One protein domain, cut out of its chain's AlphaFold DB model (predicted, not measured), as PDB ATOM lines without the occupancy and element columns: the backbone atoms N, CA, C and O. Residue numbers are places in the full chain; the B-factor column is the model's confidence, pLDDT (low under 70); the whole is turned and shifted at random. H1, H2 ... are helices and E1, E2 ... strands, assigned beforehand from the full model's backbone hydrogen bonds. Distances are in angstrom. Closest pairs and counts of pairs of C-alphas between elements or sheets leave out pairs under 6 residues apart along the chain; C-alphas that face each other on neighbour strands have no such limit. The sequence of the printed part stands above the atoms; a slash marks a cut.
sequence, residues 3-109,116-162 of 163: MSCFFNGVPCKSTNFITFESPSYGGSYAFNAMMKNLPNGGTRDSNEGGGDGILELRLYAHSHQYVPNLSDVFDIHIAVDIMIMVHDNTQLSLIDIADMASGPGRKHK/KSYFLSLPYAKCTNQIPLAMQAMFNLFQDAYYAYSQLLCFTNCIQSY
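This is residues 3 to 109 and 116 to 162 of the 163 residues of the protein "Hypothetical protein" of Rotaria sp. Silwood1 (UniProt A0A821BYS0). Little regular structure is here: three separate two-stranded antiparallel ribbons, E1 with E4, E2 with E3 and E5 with E6, are strung among long loops, with H2 and H3 set crosswise beyond them. Residues 71 to 77 and 120 to 126 stick out. The 154 printed residues, 50 in named elements, run E1 E2 E3 H1 E4 E5 E6 H2 H3, class mixed. The whole is only just loose, close to compact: radius of gyration of the C-alphas 18.2 A, spans 55 by 45 by 29 A.

Find C-alpha 3 at (84.778, 4.990, 305.389); E1 runs to residue 7, 13.9 A. Next come E2, residues 17 to 22, 14.7 A; E3, 26 to 31, 16.3 A; H1, 39 to 42; E4, 55 to 59; E5, 82 to 84; E6, 100 to 102; H2, 133 to 139. H3, residues 151 to 161, 15.5 A, ends at (65.266, 7.327, 339.471).

Look at N 6 and O 56, 2.9 A, between E1 and E4; N 20 and O 28, 3.0 A, in hairpin E2 and E3; N 82 and O 102, 2.9 A, in hairpin E5 and E6. H2 touches H3, about perpendicular at 75 degrees; the closest C-alphas, Met 135 and Asn 157, are 6.9 A apart. In both, every O i to N i+4 pair is within hydrogen-bond range; H1 is too short for one and touches no helix.

C-alphas 64 and 123 are farthest apart, 57.4 A. Residues 110 to 115 are not printed, a gap of 22.7 A between C-alphas 109 and 116. Links H1 to E4, E4 to E5, E5 to E6 and H2 to H3 are long. Look for pLDDT under 70 at residues 40, 49 to 50 and 67 to 79.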
ATOM      1  N   MET A   3      84.006   4.895 306.643       91.81
ATOM      2  CA  MET A   3      84.778   4.990 305.389       91.81
ATOM      3  C   MET A   3      83.884   4.969 304.150       91.81
ATOM      4  O   MET A   3      84.082   5.755 303.229       91.81
ATOM      5  N   SER A   4      82.913   4.055 304.109       94.31
ATOM      6  CA  SER A   4      81.928   3.976 303.030       94.31
ATOM      7  C   SER A   4      80.597   3.455 303.554       94.31
ATOM      8  O   SER A   4      80.560   2.676 304.508       94.31
ATOM      9  N   CYS A   5      79.516   3.894 302.918       94.62
ATOM     10  CA  CYS A   5      78.147   3.554 303.272       94.62
ATOM     11  C   CYS A   5      77.343   3.373 301.989       94.62
ATOM     12  O   CYS A   5      77.305   4.288 301.163       94.62
ATOM     13  N   PHE A   6      76.686   2.228 301.849       93.69
ATOM     14  CA  PHE A   6      75.722   1.969 300.788       93.69
ATOM     15  C   PHE A   6      74.459   1.367 301.390       93.69
ATOM     16  O   PHE A   6      74.531   0.492 302.250       93.69
ATOM     17  N   PHE A   7      73.305   1.839 300.938       92.25
ATOM     18  CA  PHE A   7      72.009   1.280 301.298       92.25
ATOM     19  C   PHE A   7      71.155   1.166 300.041       92.25
ATOM     20  O   PHE A   7      70.997   2.164 299.335       92.25
ATOM     21  N   ASN A   8      70.607  -0.018 299.753       91.62
ATOM     22  CA  ASN A   8      69.894  -0.281 298.493       91.62
ATOM     23  C   ASN A   8      70.757   0.049 297.253       91.62
ATOM     24  O   ASN A   8      70.275   0.671 296.311       91.62
ATOM     25  N   GLY A   9      72.065  -0.236 297.301       89.50
ATOM     26  CA  GLY A   9      73.032   0.144 296.256       89.50
ATOM     27  C   GLY A   9      73.321   1.652 296.127       89.50
ATOM     28  O   GLY A   9      74.205   2.051 295.369       89.50
ATOM     29  N   VAL A  10      72.633   2.517 296.883       90.94
ATOM     30  CA  VAL A  10      72.796   3.978 296.829       90.94
ATOM     31  C   VAL A  10      73.799   4.438 297.893       90.94
ATOM     32  O   VAL A  10      73.658   4.062 299.062       90.94
ATOM     33  N   PRO A  11      74.791   5.283 297.548       92.94
ATOM     34  CA  PRO A  11      75.740   5.797 298.527       92.94
ATOM     35  C   PRO A  11      75.041   6.667 299.581       92.94
ATOM     36  O   PRO A  11      74.294   7.593 299.253       92.94
ATOM     37  N   CYS A  12      75.317   6.397 300.856       90.62
ATOM     38  CA  CYS A  12      74.884   7.208 301.993       90.62
ATOM     39  C   CYS A  12      76.037   8.037 302.566       90.62
ATOM     40  O   CYS A  12      77.214   7.707 302.418       90.62
ATOM     41  N   LYS A  13      75.695   9.156 303.210       89.12
ATOM     42  CA  LYS A  13      76.651  10.085 303.829       89.12
ATOM     43  C   LYS A  13      76.519  10.055 305.347       89.12
ATOM     44  O   LYS A  13      75.514   9.595 305.880       89.12
ATOM     45  N   SER A  14      77.506  10.615 306.044       86.38
ATOM     46  CA  SER A  14      77.459  10.802 307.502       86.38
ATOM     47  C   SER A  14      76.227  11.589 307.961       86.38
ATOM     48  O   SER A  14      75.694  11.310 309.023       86.38
ATOM     49  N   THR A  15      75.706  12.494 307.129       85.12
ATOM     50  CA  THR A  15      74.473  13.256 307.393       85.12
ATOM     51  C   THR A  15      73.202  12.402 307.411       85.12
ATOM     52  O   THR A  15      72.131  12.913 307.713       85.12
ATOM     53  N   ASN A  16      73.277  11.122 307.026       86.44
ATOM     54  CA  ASN A  16      72.167  10.170 307.124       86.44
ATOM     55  C   ASN A  16      72.165   9.384 308.443       86.44
ATOM     56  O   ASN A  16      71.339   8.486 308.610       86.44
ATOM     57  N   PHE A  17      73.089   9.698 309.350       89.19
ATOM     58  CA  PHE A  17      73.157   9.132 310.686       89.19
ATOM     59  C   PHE A  17      72.806  10.220 311.691       89.19
ATOM     60  O   PHE A  17      73.265  11.354 311.558       89.19
ATOM     61  N   ILE A  18      72.028   9.862 312.709       88.88
ATOM     62  CA  ILE A  18      71.938  10.688 313.912       88.88
ATOM     63  C   ILE A  18      73.104  10.336 314.829       88.88
ATOM     64  O   ILE A  18      73.502   9.170 314.917       88.88
ATOM     65  N   THR A  19      73.651  11.341 315.495       88.12
ATOM     66  CA  THR A  19      74.764  11.188 316.431       88.12
ATOM     67  C   THR A  19      74.261  11.308 317.851       88.12
ATOM     68  O   THR A  19      73.448  12.179 318.149       88.12
ATOM     69  N   PHE A  20      74.765  10.462 318.734       86.19
ATOM     70  CA  PHE A  20      74.491  10.544 320.160       86.19
ATOM     71  C   PHE A  20      75.679   9.998 320.943       86.19
ATOM     72  O   PHE A  20      76.447   9.191 320.429       86.19
ATOM     73  N   GLU A  21      75.837  10.428 322.187       85.06
ATOM     74  CA  GLU A  21      76.897   9.925 323.058       85.06
ATOM     75  C   GLU A  21      76.358   8.760 323.892       85.06
ATOM     76  O   GLU A  21      75.391   8.918 324.641       85.06
ATOM     77  N   SER A  22      76.966   7.581 323.745       83.31
ATOM     78  CA  SER A  22      76.760   6.464 324.667       83.31
ATOM     79  C   SER A  22      77.651   6.664 325.896       83.31
ATOM     80  O   SER A  22      78.847   6.920 325.733       83.31
ATOM     81  N   PRO A  23      77.125   6.493 327.120       81.31
ATOM     82  CA  PRO A  23      77.940   6.561 328.329       81.31
ATOM     83  C   PRO A  23      79.090   5.542 328.354       81.31
ATOM     84  O   PRO A  23      80.157   5.861 328.873       81.31
ATOM     85  N   SER A  24      78.894   4.345 327.788       82.38
ATOM     86  CA  SER A  24      79.895   3.267 327.829       82.38
ATOM     87  C   SER A  24      80.815   3.248 326.610       82.38
ATOM     88  O   SER A  24      81.974   2.860 326.730       82.38
ATOM     89  N   TYR A  25      80.319   3.658 325.437       82.12
ATOM     90  CA  TYR A  25      81.050   3.518 324.168       82.12
ATOM     91  C   TYR A  25      81.408   4.854 323.493       82.12
ATOM     92  O   TYR A  25      82.093   4.858 322.470       82.12
ATOM     93  N   GLY A  26      80.971   5.988 324.048       85.19
ATOM     94  CA  GLY A  26      81.181   7.321 323.480       85.19
ATOM     95  C   GLY A  26      80.367   7.566 322.205       85.19
ATOM     96  O   GLY A  26      79.234   7.086 322.062       85.19
ATOM     97  N   GLY A  27      80.950   8.319 321.268       86.88
ATOM     98  CA  GLY A  27      80.282   8.794 320.057       86.88
ATOM     99  C   GLY A  27      79.681   7.666 319.216       86.88
ATOM    100  O   GLY A  27      80.389   6.909 318.548       86.88
ATOM    101  N   SER A  28      78.355   7.597 319.218       87.88
ATOM    102  CA  SER A  28      77.533   6.567 318.590       87.88
ATOM    103  C   SER A  28      76.689   7.144 317.453       87.88
ATOM    104  O   SER A  28      76.340   8.326 317.432       87.88
ATOM    105  N   TYR A  29      76.373   6.298 316.470       90.88
ATOM    106  CA  TYR A  29      75.749   6.717 315.214       90.88
ATOM    107  C   TYR A  29      74.613   5.761 314.857       90.88
ATOM    108  O   TYR A  29      74.860   4.580 314.616       90.88
ATOM    109  N   ALA A  30      73.380   6.261 314.769       90.94
ATOM    110  CA  ALA A  30      72.240   5.459 314.329       90.94
ATOM    111  C   ALA A  30      71.853   5.813 312.892       90.94
ATOM    112  O   ALA A  30      71.493   6.950 312.575       90.94
ATOM    113  N   PHE A  31      71.926   4.815 312.015       92.06
ATOM    114  CA  PHE A  31      71.407   4.903 310.656       92.06
ATOM    115  C   PHE A  31      69.883   4.763 310.667       92.06
ATOM    116  O   PHE A  31      69.343   3.952 311.416       92.06
ATOM    117  N   ASN A  32      69.198   5.487 309.781       91.25
ATOM    118  CA  ASN A  32      67.761   5.322 309.534       91.25
ATOM    119  C   ASN A  32      66.837   5.629 310.734       91.25
ATOM    120  O   ASN A  32      65.722   5.120 310.798       91.25
ATOM    121  N   ALA A  33      67.257   6.456 311.690       89.94
ATOM    122  CA  ALA A  33      66.360   6.921 312.747       89.94
ATOM    123  C   ALA A  33      65.261   7.841 312.182       89.94
ATOM    124  O   ALA A  33      65.482   8.546 311.197       89.94
ATOM    125  N   MET A  34      64.083   7.860 312.812       90.19
ATOM    126  CA  MET A  34      62.969   8.709 312.381       90.19
ATOM    127  C   MET A  34      63.227  10.176 312.760       90.19
ATOM    128  O   MET A  34      62.920  10.604 313.871       90.19
ATOM    129  N   MET A  35      63.800  10.954 311.844       86.25
ATOM    130  CA  MET A  35      64.238  12.332 312.092       86.25
ATOM    131  C   MET A  35      63.068  13.317 312.178       86.25
ATOM    132  O   MET A  35      62.152  13.270 311.362       86.25
ATOM    133  N   LYS A  36      63.119  14.286 313.100       83.19
ATOM    134  CA  LYS A  36      62.019  15.260 313.253       83.19
ATOM    135  C   LYS A  36      61.871  16.235 312.083       83.19
ATOM    136  O   LYS A  36      60.766  16.654 311.759       83.19
ATOM    137  N   ASN A  37      62.985  16.571 311.439       80.25
ATOM    138  CA  ASN A  37      63.065  17.668 310.470       80.25
ATOM    139  C   ASN A  37      62.938  17.215 309.005       80.25
ATOM    140  O   ASN A  37      63.160  18.016 308.099       80.25
ATOM    141  N   LEU A  38      62.619  15.940 308.756       79.31
ATOM    142  CA  LEU A  38      62.497  15.384 307.408       79.31
ATOM    143  C   LEU A  38      61.061  14.918 307.121       79.31
ATOM    144  O   LEU A  38      60.413  14.347 308.002       79.31
ATOM    145  N   PRO A  39      60.565  15.096 305.882       72.25
ATOM    146  CA  PRO A  39      59.282  14.532 305.474       72.25
ATOM    147  C   PRO A  39      59.302  13.004 305.631       72.25
ATOM    148  O   PRO A  39      60.281  12.345 305.272       72.25
ATOM    149  N   ASN A  40      58.236  12.451 306.218       67.50
ATOM    150  CA  ASN A  40      58.117  11.039 306.617       67.50
ATOM    151  C   ASN A  40      59.253  10.537 307.528       67.50
ATOM    152  O   ASN A  40      59.578   9.354 307.536       67.50
ATOM    153  N   GLY A  41      59.896  11.432 308.279       72.62
ATOM    154  CA  GLY A  41      60.991  11.078 309.177       72.62
ATOM    155  C   GLY A  41      62.296  10.688 308.482       72.62
ATOM    156  O   GLY A  41      63.227  10.256 309.154       72.62
ATOM    157  N   GLY A  42      62.381  10.810 307.151       80.69
ATOM    158  CA  GLY A  42      63.555  10.389 306.383       80.69
ATOM    159  C   GLY A  42      63.842   8.884 306.441       80.69
ATOM    160  O   GLY A  42      64.958   8.474 306.112       80.69
ATOM    161  N   THR A  43      62.863   8.073 306.861       86.88
ATOM    162  CA  THR A  43      63.027   6.625 306.987       86.88
ATOM    163  C   THR A  43      63.152   5.975 305.616       86.88
ATOM    164  O   THR A  43      62.485   6.353 304.653       86.88
ATOM    165  N   ARG A  44      64.019   4.976 305.538       88.00
ATOM    166  CA  ARG A  44      64.365   4.230 304.337       88.00
ATOM    167  C   ARG A  44      63.926   2.789 304.513       88.00
ATOM    168  O   ARG A  44      64.305   2.146 305.494       88.00
ATOM    169  N   ASP A  45      63.192   2.293 303.531       88.00
ATOM    170  CA  ASP A  45      62.806   0.894 303.453       88.00
ATOM    171  C   ASP A  45      63.777   0.121 302.561       88.00
ATOM    172  O   ASP A  45      64.364   0.660 301.616       88.00
ATOM    173  N   SER A  46      63.967  -1.154 302.882       86.75
ATOM    174  CA  SER A  46      64.663  -2.071 301.987       86.75
ATOM    175  C   SER A  46      63.685  -2.570 300.925       86.75
ATOM    176  O   SER A  46      62.559  -2.958 301.244       86.75
ATOM    177  N   ASN A  47      64.119  -2.551 299.666       77.44
ATOM    178  CA  ASN A  47      63.295  -2.950 298.524       77.44
ATOM    179  C   ASN A  47      63.283  -4.475 298.305       77.44
ATOM    180  O   ASN A  47      62.439  -4.977 297.567       77.44
ATOM    181  N   GLU A  48      64.207  -5.213 298.929       81.38
ATOM    182  CA  GLU A  48      64.378  -6.656 298.733       81.38
ATOM    183  C   GLU A  48      65.072  -7.327 299.929       81.38
ATOM    184  O   GLU A  48      65.856  -6.719 300.650       81.38
ATOM    185  N   GLY A  49      64.814  -8.621 300.140       67.38
ATOM    186  CA  GLY A  49      65.370  -9.391 301.263       67.38
ATOM    187  C   GLY A  49      66.847  -9.798 301.125       67.38
ATOM    188  O   GLY A  49      67.331 -10.601 301.923       67.38
ATOM    189  N   GLY A  50      67.554  -9.301 300.108       66.50
ATOM    190  CA  GLY A  50      68.953  -9.604 299.796       66.50
ATOM    191  C   GLY A  50      69.325  -9.122 298.390       66.50
ATOM    192  O   GLY A  50      68.429  -8.918 297.587       66.50
ATOM    193  N   GLY A  51      70.622  -8.957 298.106       74.12
ATOM    194  CA  GLY A  51      71.105  -8.297 296.884       74.12
ATOM    195  C   GLY A  51      71.631  -6.897 297.197       74.12
ATOM    196  O   GLY A  51      72.440  -6.748 298.116       74.12
ATOM    197  N   ASP A  52      71.136  -5.899 296.473       72.06
ATOM    198  CA  ASP A  52      71.396  -4.479 296.699       72.06
ATOM    199  C   ASP A  52      70.633  -3.942 297.915       72.06
ATOM    200  O   ASP A  52      71.109  -2.993 298.535       72.06
ATOM    201  N   GLY A  53      69.514  -4.570 298.318       81.44
ATOM    202  CA  GLY A  53      68.640  -4.204 299.453       81.44
ATOM    203  C   GLY A  53      69.256  -4.247 300.864       81.44
ATOM    204  O   GLY A  53      68.539  -4.355 301.863       81.44
ATOM    205  N   ILE A  54      70.582  -4.219 300.966       89.88
ATOM    206  CA  ILE A  54      71.357  -4.347 302.198       89.88
ATOM    207  C   ILE A  54      71.957  -3.007 302.625       89.88
ATOM    208  O   ILE A  54      72.172  -2.105 301.817       89.88
ATOM    209  N   LEU A  55      72.281  -2.906 303.915       92.00
ATOM    210  CA  LEU A  55      73.164  -1.870 304.435       92.00
ATOM    211  C   LEU A  55      74.603  -2.397 304.424       92.00
ATOM    212  O   LEU A  55      74.939  -3.304 305.185       92.00
ATOM    213  N   GLU A  56      75.454  -1.824 303.578       93.25
ATOM    214  CA  GLU A  56      76.888  -2.097 303.563       93.25
ATOM    215  C   GLU A  56      77.657  -0.932 304.186       93.25
ATOM    216  O   GLU A  56      77.635   0.201 303.698       93.25
ATOM    217  N   LEU A  57      78.371  -1.231 305.270       93.38
ATOM    218  CA  LEU A  57      79.220  -0.286 305.980       93.38
ATOM    219  C   LEU A  57      80.664  -0.762 305.931       93.38
ATOM    220  O   LEU A  57      80.967  -1.915 306.239       93.38
ATOM    221  N   ARG A  58      81.572   0.161 305.615       92.94
ATOM    222  CA  ARG A  58      83.000  -0.014 305.861       92.94
ATOM    223  C   ARG A  58      83.410   0.959 306.945       92.94
ATOM    224  O   ARG A  58      83.291   2.174 306.774       92.94
ATOM    225  N   LEU A  59      83.875   0.412 308.056       91.00
ATOM    226  CA  LEU A  59      84.228   1.167 309.246       91.00
ATOM    227  C   LEU A  59      85.740   1.119 309.464       91.00
ATOM    228  O   LEU A  59      86.406   0.136 309.142       91.00
ATOM    229  N   TYR A  60      86.264   2.212 309.998       88.31
ATOM    230  CA  TYR A  60      87.646   2.380 310.402       88.31
ATOM    231  C   TYR A  60      87.717   2.394 311.925       88.31
ATOM    232  O   TYR A  60      87.145   3.291 312.554       88.31
ATOM    233  N   ALA A  61      88.431   1.418 312.482       83.38
ATOM    234  CA  ALA A  61      88.769   1.332 313.896       83.38
ATOM    235  C   ALA A  61      90.278   1.558 314.056       83.38
ATOM    236  O   ALA A  61      91.079   0.884 313.404       83.38
ATOM    237  N   HIS A  62      90.665   2.519 314.897       82.81
ATOM    238  CA  HIS A  62      92.064   2.892 315.104       82.81
ATOM    239  C   HIS A  62      92.605   2.271 316.397       82.81
ATOM    240  O   HIS A  62      92.475   2.852 317.471       82.81
ATOM    241  N   SER A  63      93.255   1.111 316.302       73.12
ATOM    242  CA  SER A  63      93.700   0.311 317.459       73.12
ATOM    243  C   SER A  63      94.611   1.044 318.455       73.12
ATOM    244  O   SER A  63      94.561   0.757 319.644       73.12
ATOM    245  N   HIS A  64      95.415   2.012 318.011       72.12
ATOM    246  CA  HIS A  64      96.369   2.717 318.885       72.12
ATOM    247  C   HIS A  64      95.802   3.954 319.601       72.12
ATOM    248  O   HIS A  64      96.542   4.633 320.302       72.12
ATOM    249  N   GLN A  65      94.522   4.283 319.403       70.12
ATOM    250  CA  GLN A  65      93.863   5.420 320.069       70.12
ATOM    251  C   GLN A  65      92.963   4.986 321.234       70.12
ATOM    252  O   GLN A  65      92.318   5.828 321.855       70.12
ATOM    253  N   TYR A  66      92.914   3.687 321.537       71.00
ATOM    254  CA  TYR A  66      92.151   3.165 322.667       71.00
ATOM    255  C   TYR A  66      92.909   3.390 323.975       71.00
ATOM    256  O   TYR A  66      94.133   3.275 324.013       71.00
ATOM    257  N   VAL A  67      92.173   3.719 325.043       68.56
ATOM    258  CA  VAL A  67      92.731   3.937 326.383       68.56
ATOM    259  C   VAL A  67      93.133   2.579 326.970       68.56
ATOM    260  O   VAL A  67      92.249   1.767 327.244       68.56
ATOM    261  N   PRO A  68      94.435   2.311 327.176       62.44
ATOM    262  CA  PRO A  68      94.904   0.971 327.513       62.44
ATOM    263  C   PRO A  68      94.635   0.543 328.965       62.44
ATOM    264  O   PRO A  68      94.789  -0.629 329.261       62.44
ATOM    265  N   ASN A  69      94.211   1.445 329.859       61.16
ATOM    266  CA  ASN A  69      94.198   1.179 331.309       61.16
ATOM    267  C   ASN A  69      92.808   1.305 331.967       61.16
ATOM    268  O   ASN A  69      92.706   1.430 333.186       61.16
ATOM    269  N   LEU A  70      91.710   1.319 331.199       57.66
ATOM    270  CA  LEU A  70      90.357   1.373 331.790       57.66
ATOM    271  C   LEU A  70      89.934   0.049 332.455       57.66
ATOM    272  O   LEU A  70      88.934   0.020 333.169       57.66
ATOM    273  N   SER A  71      90.689  -1.032 332.249       49.22
ATOM    274  CA  SER A  71      90.315  -2.395 332.635       49.22
ATOM    275  C   SER A  71      91.323  -3.111 333.547       49.22
ATOM    276  O   SER A  71      91.141  -4.290 333.815       49.22
ATOM    277  N   ASP A  72      92.341  -2.427 334.080       43.38
ATOM    278  CA  ASP A  72      93.481  -3.045 334.796       43.38
ATOM    279  C   ASP A  72      93.162  -3.669 336.178       43.38
ATOM    280  O   ASP A  72      94.068  -4.106 336.885       43.38
ATOM    281  N   VAL A  73      91.894  -3.731 336.603       51.53
ATOM    282  CA  VAL A  73      91.508  -4.324 337.906       51.53
ATOM    283  C   VAL A  73      91.023  -5.776 337.772       51.53
ATOM    284  O   VAL A  73      91.004  -6.517 338.751       51.53
ATOM    285  N   PHE A  74      90.681  -6.219 336.563       47.56
ATOM    286  CA  PHE A  74      90.274  -7.593 336.267       47.56
ATOM    287  C   PHE A  74      90.952  -8.008 334.959       47.56
ATOM    288  O   PHE A  74      91.104  -7.155 334.098       47.56
ATOM    289  N   ASP A  75      91.354  -9.273 334.788       47.50
ATOM    290  CA  ASP A  75      91.897  -9.848 333.537       47.50
ATOM    291  C   ASP A  75      90.896  -9.721 332.359       47.50
ATOM    292  O   ASP A  75      90.305 -10.689 331.881       47.50
ATOM    293  N   ILE A  76      90.644  -8.497 331.911       50.44
ATOM    294  CA  ILE A  76      89.705  -8.134 330.864       50.44
ATOM    295  C   ILE A  76      90.557  -7.824 329.644       50.44
ATOM    296  O   ILE A  76      91.297  -6.842 329.595       50.44
ATOM    297  N   HIS A  77      90.457  -8.691 328.641       48.06
ATOM    298  CA  HIS A  77      91.037  -8.441 327.334       48.06
ATOM    299  C   HIS A  77      90.470  -7.139 326.755       48.06
ATOM    300  O   HIS A  77      89.263  -7.020 326.546       48.06
ATOM    301  N   ILE A  78      91.346  -6.176 326.459       55.06
ATOM    302  CA  ILE A  78      90.987  -4.968 325.713       55.06
ATOM    303  C   ILE A  78      90.692  -5.399 324.278       55.06
ATOM    304  O   ILE A  78      91.601  -5.609 323.470       55.06
ATOM    305  N   ALA A  79      89.411  -5.583 323.977       60.53
ATOM    306  CA  ALA A  79      88.946  -5.883 322.638       60.53
ATOM    307  C   ALA A  79      88.602  -4.576 321.916       60.53
ATOM    308  O   ALA A  79      87.821  -3.755 322.395       60.53
ATOM    309  N   VAL A  80      89.204  -4.377 320.744       72.44
ATOM    310  CA  VAL A  80      88.768  -3.342 319.808       72.44
ATOM    311  C   VAL A  80      87.612  -3.935 319.024       72.44
ATOM    312  O   VAL A  80      87.849  -4.666 318.069       72.44
ATOM    313  N   ASP A  81      86.387  -3.628 319.428       79.06
ATOM    314  CA  ASP A  81      85.176  -4.118 318.775       79.06
ATOM    315  C   ASP A  81      84.272  -2.966 318.336       79.06
ATOM    316  O   ASP A  81      84.319  -1.851 318.855       79.06
ATOM    317  N   ILE A  82      83.444  -3.251 317.336       84.25
ATOM    318  CA  ILE A  82      82.364  -2.380 316.892       84.25
ATOM    319  C   ILE A  82      81.071  -2.942 317.466       84.25
ATOM    320  O   ILE A  82      80.692  -4.068 317.135       84.25
ATOM    321  N   MET A  83      80.398  -2.154 318.300       88.06
ATOM    322  CA  MET A  83      79.102  -2.521 318.864       88.06
ATOM    323  C   MET A  83      77.980  -2.126 317.909       88.06
ATOM    324  O   MET A  83      77.926  -1.001 317.411       88.06
ATOM    325  N   ILE A  84      77.091  -3.075 317.630       89.94
ATOM    326  CA  ILE A  84      75.996  -2.916 316.676       89.94
ATOM    327  C   ILE A  84      74.687  -3.296 317.361       89.94
ATOM    328  O   ILE A  84      74.563  -4.384 317.912       89.94
ATOM    329  N   MET A  85      73.676  -2.435 317.248       91.75
ATOM    330  CA  MET A  85      72.301  -2.722 317.654       91.75
ATOM    331  C   MET A  85      71.371  -2.498 316.465       91.75
ATOM    332  O   MET A  85      71.466  -1.484 315.777       91.75
ATOM    333  N   VAL A  86      70.449  -3.433 316.242       91.44
ATOM    334  CA  VAL A  86      69.344  -3.261 315.290       91.44
ATOM    335  C   VAL A  86      68.064  -3.066 316.084       91.44
ATOM    336  O   VAL A  86      67.690  -3.915 316.889       91.44
ATOM    337  N   HIS A  87      67.397  -1.941 315.858       91.88
ATOM    338  CA  HIS A  87      66.182  -1.556 316.563       91.88
ATOM    339  C   HIS A  87      65.201  -0.857 315.617       91.88
ATOM    340  O   HIS A  87      65.540  -0.563 314.471       91.88
ATOM    341  N   ASP A  88      63.971  -0.623 316.082       91.69
ATOM    342  CA  ASP A  88      62.974   0.108 315.291       91.69
ATOM    343  C   ASP A  88      63.370   1.584 315.137       91.69
ATOM    344  O   ASP A  88      64.043   2.150 316.003       91.69
ATOM    345  N   ASN A  89      62.923   2.236 314.066       91.88
ATOM    346  CA  ASN A  89      63.325   3.600 313.706       91.88
ATOM    347  C   ASN A  89      62.935   4.645 314.771       91.88
ATOM    348  O   ASN A  89      63.521   5.726 314.815       91.88
ATOM    349  N   THR A  90      61.950   4.321 315.614       91.06
ATOM    350  CA  THR A  90      61.456   5.152 316.722       91.06
ATOM    351  C   THR A  90      61.910   4.657 318.095       91.06
ATOM    352  O   THR A  90      61.434   5.143 319.118       91.06
ATOM    353  N   GLN A  91      62.762   3.639 318.170       90.38
ATOM    354  CA  GLN A  91      63.277   3.142 319.440       90.38
ATOM    355  C   GLN A  91      64.576   3.873 319.790       90.38
ATOM    356  O   GLN A  91      65.453   4.022 318.943       90.38
ATOM    357  N   LEU A  92      64.708   4.322 321.041       89.12
ATOM    358  CA  LEU A  92      65.980   4.849 321.534       89.12
ATOM    359  C   LEU A  92      67.009   3.714 321.597       89.12
ATOM    360  O   LEU A  92      66.706   2.630 322.103       89.12
ATOM    361  N   SER A  93      68.214   3.971 321.088       87.44
ATOM    362  CA  SER A  93      69.306   3.003 321.141       87.44
ATOM    363  C   SER A  93      69.742   2.792 322.593       87.44
ATOM    364  O   SER A  93      70.076   3.744 323.293       87.44
ATOM    365  N   LEU A  94      69.714   1.538 323.039       84.81
ATOM    366  CA  LEU A  94      70.183   1.095 324.353       84.81
ATOM    367  C   LEU A  94      71.315   0.091 324.143       84.81
ATOM    368  O   LEU A  94      71.210  -1.076 324.524       84.81
ATOM    369  N   ILE A  95      72.367   0.552 323.462       83.69
ATOM    370  CA  ILE A  95      73.509  -0.274 323.056       83.69
ATOM    371  C   ILE A  95      74.180  -0.951 324.259       83.69
ATOM    372  O   ILE A  95      74.599  -2.088 324.144       83.69
ATOM    373  N   ASP A  96      74.155  -0.328 325.438       78.88
ATOM    374  CA  ASP A  96      74.729  -0.884 326.675       78.88
ATOM    375  C   ASP A  96      74.009  -2.148 327.188       78.88
ATOM    376  O   ASP A  96      74.502  -2.826 328.084       78.88
ATOM    377  N   ILE A  97      72.808  -2.440 326.674       77.75
ATOM    378  CA  ILE A  97      71.950  -3.539 327.144       77.75
ATOM    379  C   ILE A  97      71.679  -4.565 326.033       77.75
ATOM    380  O   ILE A  97      71.386  -5.725 326.316       77.75
ATOM    381  N   ALA A  98      71.717  -4.144 324.767       70.88
ATOM    382  CA  ALA A  98      71.314  -4.961 323.625       70.88
ATOM    383  C   ALA A  98      72.253  -4.758 322.425       70.88
ATOM    384  O   ALA A  98      71.826  -4.322 321.351       70.88
ATOM    385  N   ASP A  99      73.533  -5.075 322.615       81.00
ATOM    386  CA  ASP A  99      74.581  -5.010 321.604       81.00
ATOM    387  C   ASP A  99      74.906  -6.361 320.952       81.00
ATOM    388  O   ASP A  99      74.569  -7.455 321.406       81.00
ATOM    389  N   MET A 100      75.587  -6.253 319.816       85.50
ATOM    390  CA  MET A 100      76.350  -7.320 319.192       85.50
ATOM    391  C   MET A 100      77.743  -6.777 318.891       85.50
ATOM    392  O   MET A 100      77.879  -5.794 318.158       85.50
ATOM    393  N   ALA A 101      78.770  -7.437 319.418       85.38
ATOM    394  CA  ALA A 101      80.156  -7.077 319.163       85.38
ATOM    395  C   ALA A 101      80.653  -7.646 317.826       85.38
ATOM    396  O   ALA A 101      80.370  -8.791 317.457       85.38
ATOM    397  N   SER A 102      81.429  -6.847 317.097       84.31
ATOM    398  CA  SER A 102      82.022  -7.225 315.819       84.31
ATOM    399  C   SER A 102      83.466  -6.730 315.719       84.31
ATOM    400  O   SER A 102      83.719  -5.532 315.596       84.31
ATOM    401  N   GLY A 103      84.422  -7.659 315.754       84.69
ATOM    402  CA  GLY A 103      85.847  -7.313 315.705       84.69
ATOM    403  C   GLY A 103      86.340  -6.903 314.307       84.69
ATOM    404  O   GLY A 103      85.855  -7.434 313.301       84.69
ATOM    405  N   PRO A 104      87.331  -6.006 314.195       86.88
ATOM    406  CA  PRO A 104      87.844  -5.489 312.930       86.88
ATOM    407  C   PRO A 104      88.611  -6.545 312.113       86.88
ATOM    408  O   PRO A 104      88.874  -7.662 312.559       86.88
ATOM    409  N   GLY A 105      88.984  -6.182 310.880       86.94
ATOM    410  CA  GLY A 105      89.863  -6.990 310.019       86.94
ATOM    411  C   GLY A 105      89.173  -8.076 309.187       86.94
ATOM    412  O   GLY A 105      89.839  -8.778 308.433       86.94
ATOM    413  N   ARG A 106      87.844  -8.205 309.271       89.44
ATOM    414  CA  ARG A 106      87.052  -9.169 308.488       89.44
ATOM    415  C   ARG A 106      85.688  -8.603 308.097       89.44
ATOM    416  O   ARG A 106      85.190  -7.678 308.732       89.44
ATOM    417  N   LYS A 107      85.083  -9.162 307.041       91.56
ATOM    418  CA  LYS A 107      83.711  -8.827 306.630       91.56
ATOM    419  C   LYS A 107      82.725  -9.631 307.473       91.56
ATOM    420  O   LYS A 107      82.781 -10.858 307.481       91.56
ATOM    421  N   HIS A 108      81.809  -8.934 308.134       91.12
ATOM    422  CA  HIS A 108      80.721  -9.538 308.902       91.12
ATOM    423  C   HIS A 108      79.416  -9.385 308.133       91.12
ATOM    424  O   HIS A 108      79.082  -8.289 307.688       91.12
ATOM    425  N   LYS A 109      78.687 -10.488 307.955       91.25
ATOM    426  CA  LYS A 109      77.365 -10.488 307.324       91.25
ATOM    427  C   LYS A 109      76.330 -10.840 308.382       91.25
ATOM    428  O   LYS A 109      76.287 -11.977 308.839       91.25
ATOM    429  N   LYS A 116      57.104  -9.385 314.540       92.44
ATOM    430  CA  LYS A 116      56.176  -8.465 315.203       92.44
ATOM    431  C   LYS A 116      55.205  -9.267 316.050       92.44
ATOM    432  O   LYS A 116      54.662 -10.263 315.578       92.44
ATOM    433  N   SER A 117      54.984  -8.816 317.274       90.81
ATOM    434  CA  SER A 117      53.935  -9.311 318.155       90.81
ATOM    435  C   SER A 117      52.944  -8.186 318.419       90.81
ATOM    436  O   SER A 117      53.323  -7.021 318.546       90.81
ATOM    437  N   TYR A 118      51.667  -8.541 318.481       90.62
ATOM    438  CA  TYR A 118      50.593  -7.613 318.795       90.62
ATOM    439  C   TYR A 118      49.806  -8.188 319.960       90.62
ATOM    440  O   TYR A 118      49.424  -9.359 319.940       90.62
ATOM    441  N   PHE A 119      49.580  -7.361 320.970       89.38
ATOM    442  CA  PHE A 119      48.740  -7.704 322.105       89.38
ATOM    443  C   PHE A 119      47.368  -7.067 321.917       89.38
ATOM    444  O   PHE A 119      47.251  -5.961 321.386       89.38
ATOM    445  N   LEU A 120      46.326  -7.775 322.348       88.94
ATOM    446  CA  LEU A 120      44.978  -7.223 322.395       88.94
ATOM    447  C   LEU A 120      44.908  -6.114 323.450       88.94
ATOM    448  O   LEU A 120      45.576  -6.182 324.481       88.94
ATOM    449  N   SER A 121      44.078  -5.103 323.207       85.19
ATOM    450  CA  SER A 121      43.815  -4.054 324.191       85.19
ATOM    451  C   SER A 121      43.084  -4.605 325.423       85.19
ATOM    452  O   SER A 121      42.693  -5.776 325.478       85.19
ATOM    453  N   LEU A 122      42.851  -3.743 326.416       87.00
ATOM    454  CA  LEU A 122      41.983  -4.065 327.549       87.00
ATOM    455  C   LEU A 122      40.649  -4.675 327.071       87.00
ATOM    456  O   LEU A 122      40.097  -4.199 326.073       87.00
ATOM    457  N   PRO A 123      40.129  -5.707 327.766       92.75
ATOM    458  CA  PRO A 123      40.607  -6.267 329.041       92.75
ATOM    459  C   PRO A 123      41.692  -7.358 328.918       92.75
ATOM    460  O   PRO A 123      42.142  -7.874 329.937       92.75
ATOM    461  N   TYR A 124      42.110  -7.726 327.703       92.38
ATOM    462  CA  TYR A 124      42.947  -8.907 327.457       92.38
ATOM    463  C   TYR A 124      44.425  -8.704 327.805       92.38
ATOM    464  O   TYR A 124      45.081  -9.634 328.270       92.38
ATOM    465  N   ALA A 125      44.949  -7.493 327.614       90.50
ATOM    466  CA  ALA A 125      46.272  -7.115 328.092       90.50
ATOM    467  C   ALA A 125      46.287  -5.666 328.593       90.50
ATOM    468  O   ALA A 125      45.572  -4.794 328.094       90.50
ATOM    469  N   LYS A 126      47.133  -5.402 329.594       89.88
ATOM    470  CA  LYS A 126      47.385  -4.061 330.143       89.88
ATOM    471  C   LYS A 126      48.567  -3.406 329.421       89.88
ATOM    472  O   LYS A 126      49.593  -3.121 330.031       89.88
ATOM    473  N   CYS A 127      48.448  -3.226 328.110       87.50
ATOM    474  CA  CYS A 127      49.463  -2.545 327.306       87.50
ATOM    475  C   CYS A 127      49.257  -1.025 327.354       87.50
ATOM    476  O   CYS A 127      48.124  -0.547 327.374       87.50
ATOM    477  N   THR A 128      50.352  -0.267 327.336       87.88
ATOM    478  CA  THR A 128      50.332   1.193 327.208       87.88
ATOM    479  C   THR A 128      51.363   1.633 326.182       87.88
ATOM    480  O   THR A 128      52.455   1.075 326.119       87.88
ATOM    481  N   ASN A 129      51.001   2.649 325.404       84.56
ATOM    482  CA  ASN A 129      51.906   3.358 324.499       84.56
ATOM    483  C   ASN A 129      52.146   4.800 324.978       84.56
ATOM    484  O   ASN A 129      52.731   5.605 324.257       84.56
ATOM    485  N   GLN A 130      51.645   5.149 326.166       89.25
ATOM    486  CA  GLN A 130      51.822   6.477 326.739       89.25
ATOM    487  C   GLN A 130      53.259   6.627 327.229       89.25
ATOM    488  O   GLN A 130      53.762   5.775 327.956       89.25
ATOM    489  N   ILE A 131      53.906   7.720 326.831       90.44
ATOM    490  CA  ILE A 131      55.275   8.042 327.226       90.44
ATOM    491  C   ILE A 131      55.220   8.744 328.594       90.44
ATOM    492  O   ILE A 131      54.637   9.826 328.683       90.44
ATOM    493  N   PRO A 132      55.803   8.171 329.663       90.62
ATOM    494  CA  PRO A 132      55.867   8.834 330.963       90.62
ATOM    495  C   PRO A 132      56.738  10.098 330.918       90.62
ATOM    496  O   PRO A 132      57.705  10.157 330.157       90.62
ATOM    497  N   LEU A 133      56.468  11.068 331.799       88.94
ATOM    498  CA  LEU A 133      57.230  12.326 331.915       88.94
ATOM    499  C   LEU A 133      58.747  12.106 332.039       88.94
ATOM    500  O   LEU A 133      59.522  12.772 331.358       88.94
ATOM    501  N   ALA A 134      59.173  11.134 332.850       86.38
ATOM    502  CA  ALA A 134      60.589  10.801 333.009       86.38
ATOM    503  C   ALA A 134      61.233  10.350 331.685       86.38
ATOM    504  O   ALA A 134      62.369  10.705 331.376       86.38
ATOM    505  N   MET A 135      60.507   9.584 330.865       89.38
ATOM    506  CA  MET A 135      60.991   9.130 329.559       89.38
ATOM    507  C   MET A 135      61.014  10.279 328.549       89.38
ATOM    508  O   MET A 135      61.962  10.405 327.780       89.38
ATOM    509  N   GLN A 136      60.013  11.157 328.601       88.88
ATOM    510  CA  GLN A 136      59.975  12.363 327.780       88.88
ATOM    511  C   GLN A 136      61.158  13.293 328.076       88.88
ATOM    512  O   GLN A 136      61.751  13.836 327.146       88.88
ATOM    513  N   ALA A 137      61.549  13.430 329.347       86.31
ATOM    514  CA  ALA A 137      62.735  14.186 329.735       86.31
ATOM    515  C   ALA A 137      64.014  13.612 329.102       86.31
ATOM    516  O   ALA A 137      64.805  14.375 328.554       86.31
ATOM    517  N   MET A 138      64.180  12.283 329.081       84.00
ATOM    518  CA  MET A 138      65.308  11.653 328.380       84.00
ATOM    519  C   MET A 138      65.260  11.894 326.869       84.00
ATOM    520  O   MET A 138      66.273  12.239 326.272       84.00
ATOM    521  N   PHE A 139      64.093  11.775 326.232       87.62
ATOM    522  CA  PHE A 139      63.955  12.044 324.795       87.62
ATOM    523  C   PHE A 139      64.290  13.490 324.418       87.62
ATOM    524  O   PHE A 139      64.765  13.736 323.312       87.62
ATOM    525  N   ASN A 140      64.101  14.446 325.328       83.31
ATOM    526  CA  ASN A 140      64.494  15.837 325.105       83.31
ATOM    527  C   ASN A 140      66.018  16.045 325.076       83.31
ATOM    528  O   ASN A 140      66.458  17.083 324.583       83.31
ATOM    529  N   LEU A 141      66.814  15.086 325.563       80.25
ATOM    530  CA  LEU A 141      68.274  15.092 325.414       80.25
ATOM    531  C   LEU A 141      68.707  14.634 324.012       80.25
ATOM    532  O   LEU A 141      69.743  15.062 323.517       80.25
ATOM    533  N   PHE A 142      67.887  13.819 323.345       78.38
ATOM    534  CA  PHE A 142      68.146  13.282 322.008       78.38
ATOM    535  C   PHE A 142      67.195  13.942 320.995       78.38
ATOM    536  O   PHE A 142      66.206  13.370 320.544       78.38
ATOM    537  N   GLN A 143      67.426  15.214 320.673       72.75
ATOM    538  CA  GLN A 143      66.404  16.027 319.999       72.75
ATOM    539  C   GLN A 143      66.168  15.681 318.524       72.75
ATOM    540  O   GLN A 143      65.097  16.005 318.006       72.75
ATOM    541  N   ASP A 144      67.095  14.982 317.875       82.50
ATOM    542  CA  ASP A 144      67.111  14.822 316.418       82.50
ATOM    543  C   ASP A 144      66.087  13.817 315.869       82.50
ATOM    544  O   ASP A 144      65.733  13.883 314.686       82.50
ATOM    545  N   ALA A 145      65.561  12.919 316.710       84.94
ATOM    546  CA  ALA A 145      64.641  11.862 316.295       84.94
ATOM    547  C   ALA A 145      63.369  11.776 317.153       84.94
ATOM    548  O   ALA A 145      63.313  12.226 318.300       84.94
ATOM    549  N   TYR A 146      62.313  11.215 316.564       87.94
ATOM    550  CA  TYR A 146      61.091  10.838 317.263       87.94
ATOM    551  C   TYR A 146      61.274   9.492 317.957       87.94
ATOM    552  O   TYR A 146      61.638   8.505 317.320       87.94
ATOM    553  N   TYR A 147      60.946   9.447 319.248       90.38
ATOM    554  CA  TYR A 147      61.006   8.226 320.038       90.38
ATOM    555  C   TYR A 147      59.630   7.799 320.534       90.38
ATOM    556  O   TYR A 147      58.814   8.618 320.958       90.38
ATOM    557  N   ALA A 148      59.389   6.495 320.478       91.94
ATOM    558  CA  ALA A 148      58.197   5.841 320.983       91.94
ATOM    559  C   ALA A 148      58.463   5.206 322.352       91.94
ATOM    560  O   ALA A 148      59.607   5.006 322.769       91.94
ATOM    561  N   TYR A 149      57.381   4.857 323.047       91.81
ATOM    562  CA  TYR A 149      57.468   4.109 324.293       91.81
ATOM    563  C   TYR A 149      58.207   2.776 324.092       91.81
ATOM    564  O   TYR A 149      57.928   2.025 323.157       91.81
ATOM    565  N   SER A 150      59.117   2.464 325.014       90.81
ATOM    566  CA  SER A 150      59.794   1.171 325.104       90.81
ATOM    567  C   SER A 150      59.736   0.671 326.541       90.81
ATOM    568  O   SER A 150      60.094   1.391 327.473       90.81
ATOM    569  N   GLN A 151      59.309  -0.580 326.723       89.75
ATOM    570  CA  GLN A 151      59.255  -1.209 328.043       89.75
ATOM    571  C   GLN A 151      60.647  -1.296 328.680       89.75
ATOM    572  O   GLN A 151      60.790  -0.997 329.863       89.75
ATOM    573  N   LEU A 152      61.672  -1.652 327.897       89.19
ATOM    574  CA  LEU A 152      63.050  -1.722 328.385       89.19
ATOM    575  C   LEU A 152      63.513  -0.352 328.889       89.19
ATOM    576  O   LEU A 152      64.015  -0.242 330.002       89.19
ATOM    577  N   LEU A 153      63.237   0.700 328.117       89.56
ATOM    578  CA  LEU A 153      63.581   2.063 328.503       89.56
ATOM    579  C   LEU A 153      62.834   2.519 329.763       89.56
ATOM    580  O   LEU A 153      63.398   3.222 330.597       89.56
ATOM    581  N   CYS A 154      61.570   2.116 329.916       90.81
ATOM    582  CA  CYS A 154      60.787   2.408 331.113       90.81
ATOM    583  C   CYS A 154      61.431   1.792 332.364       90.81
ATOM    584  O   CYS A 154      61.503   2.453 333.399       90.81
ATOM    585  N   PHE A 155      61.927   0.555 332.268       89.31
ATOM    586  CA  PHE A 155      62.643  -0.092 333.367       89.31
ATOM    587  C   PHE A 155      63.979   0.585 333.668       89.31
ATOM    588  O   PHE A 155      64.248   0.873 334.831       89.31
ATOM    589  N   THR A 156      64.782   0.893 332.647       87.31
ATOM    590  CA  THR A 156      66.065   1.587 332.829       87.31
ATOM    591  C   THR A 156      65.881   2.934 333.529       87.31
ATOM    592  O   THR A 156      66.597   3.237 334.478       87.31
ATOM    593  N   ASN A 157      64.878   3.716 333.123       87.56
ATOM    594  CA  ASN A 157      64.597   5.023 333.723       87.56
ATOM    595  C   ASN A 157      64.081   4.906 335.169       87.56
ATOM    596  O   ASN A 157      64.439   5.697 336.038       87.56
ATOM    597  N   CYS A 158      63.272   3.877 335.448       89.19
ATOM    598  CA  CYS A 158      62.844   3.566 336.810       89.19
ATOM    599  C   CYS A 158      64.056   3.295 337.710       89.19
ATOM    600  O   CYS A 158      64.177   3.924 338.752       89.19
ATOM    601  N   ILE A 159      64.987   2.435 337.281       87.31
ATOM    602  CA  ILE A 159      66.203   2.123 338.051       87.31
ATOM    603  C   ILE A 159      67.017   3.392 338.318       87.31
ATOM    604  O   ILE A 159      67.365   3.650 339.466       87.31
ATOM    605  N   GLN A 160      67.237   4.219 337.291       83.12
ATOM    606  CA  GLN A 160      67.973   5.483 337.423       83.12
ATOM    607  C   GLN A 160      67.303   6.492 338.366       83.12
ATOM    608  O   GLN A 160      67.986   7.338 338.925       83.12
ATOM    609  N   SER A 161      65.983   6.422 338.560       83.19
ATOM    610  CA  SER A 161      65.266   7.327 339.471       83.19
ATOM    611  C   SER A 161      65.471   6.989 340.955       83.19
ATOM    612  O   SER A 161      65.124   7.803 341.810       83.19
ATOM    613  N   TYR A 162      65.984   5.794 341.272       81.06
ATOM    614  CA  TYR A 162      66.164   5.300 342.646       81.06
ATOM    615  C   TYR A 162      67.636   5.068 343.038       81.06
ATOM    616  O   TYR A 162      67.893   4.621 344.157       81.06
TER     617      TYR A 162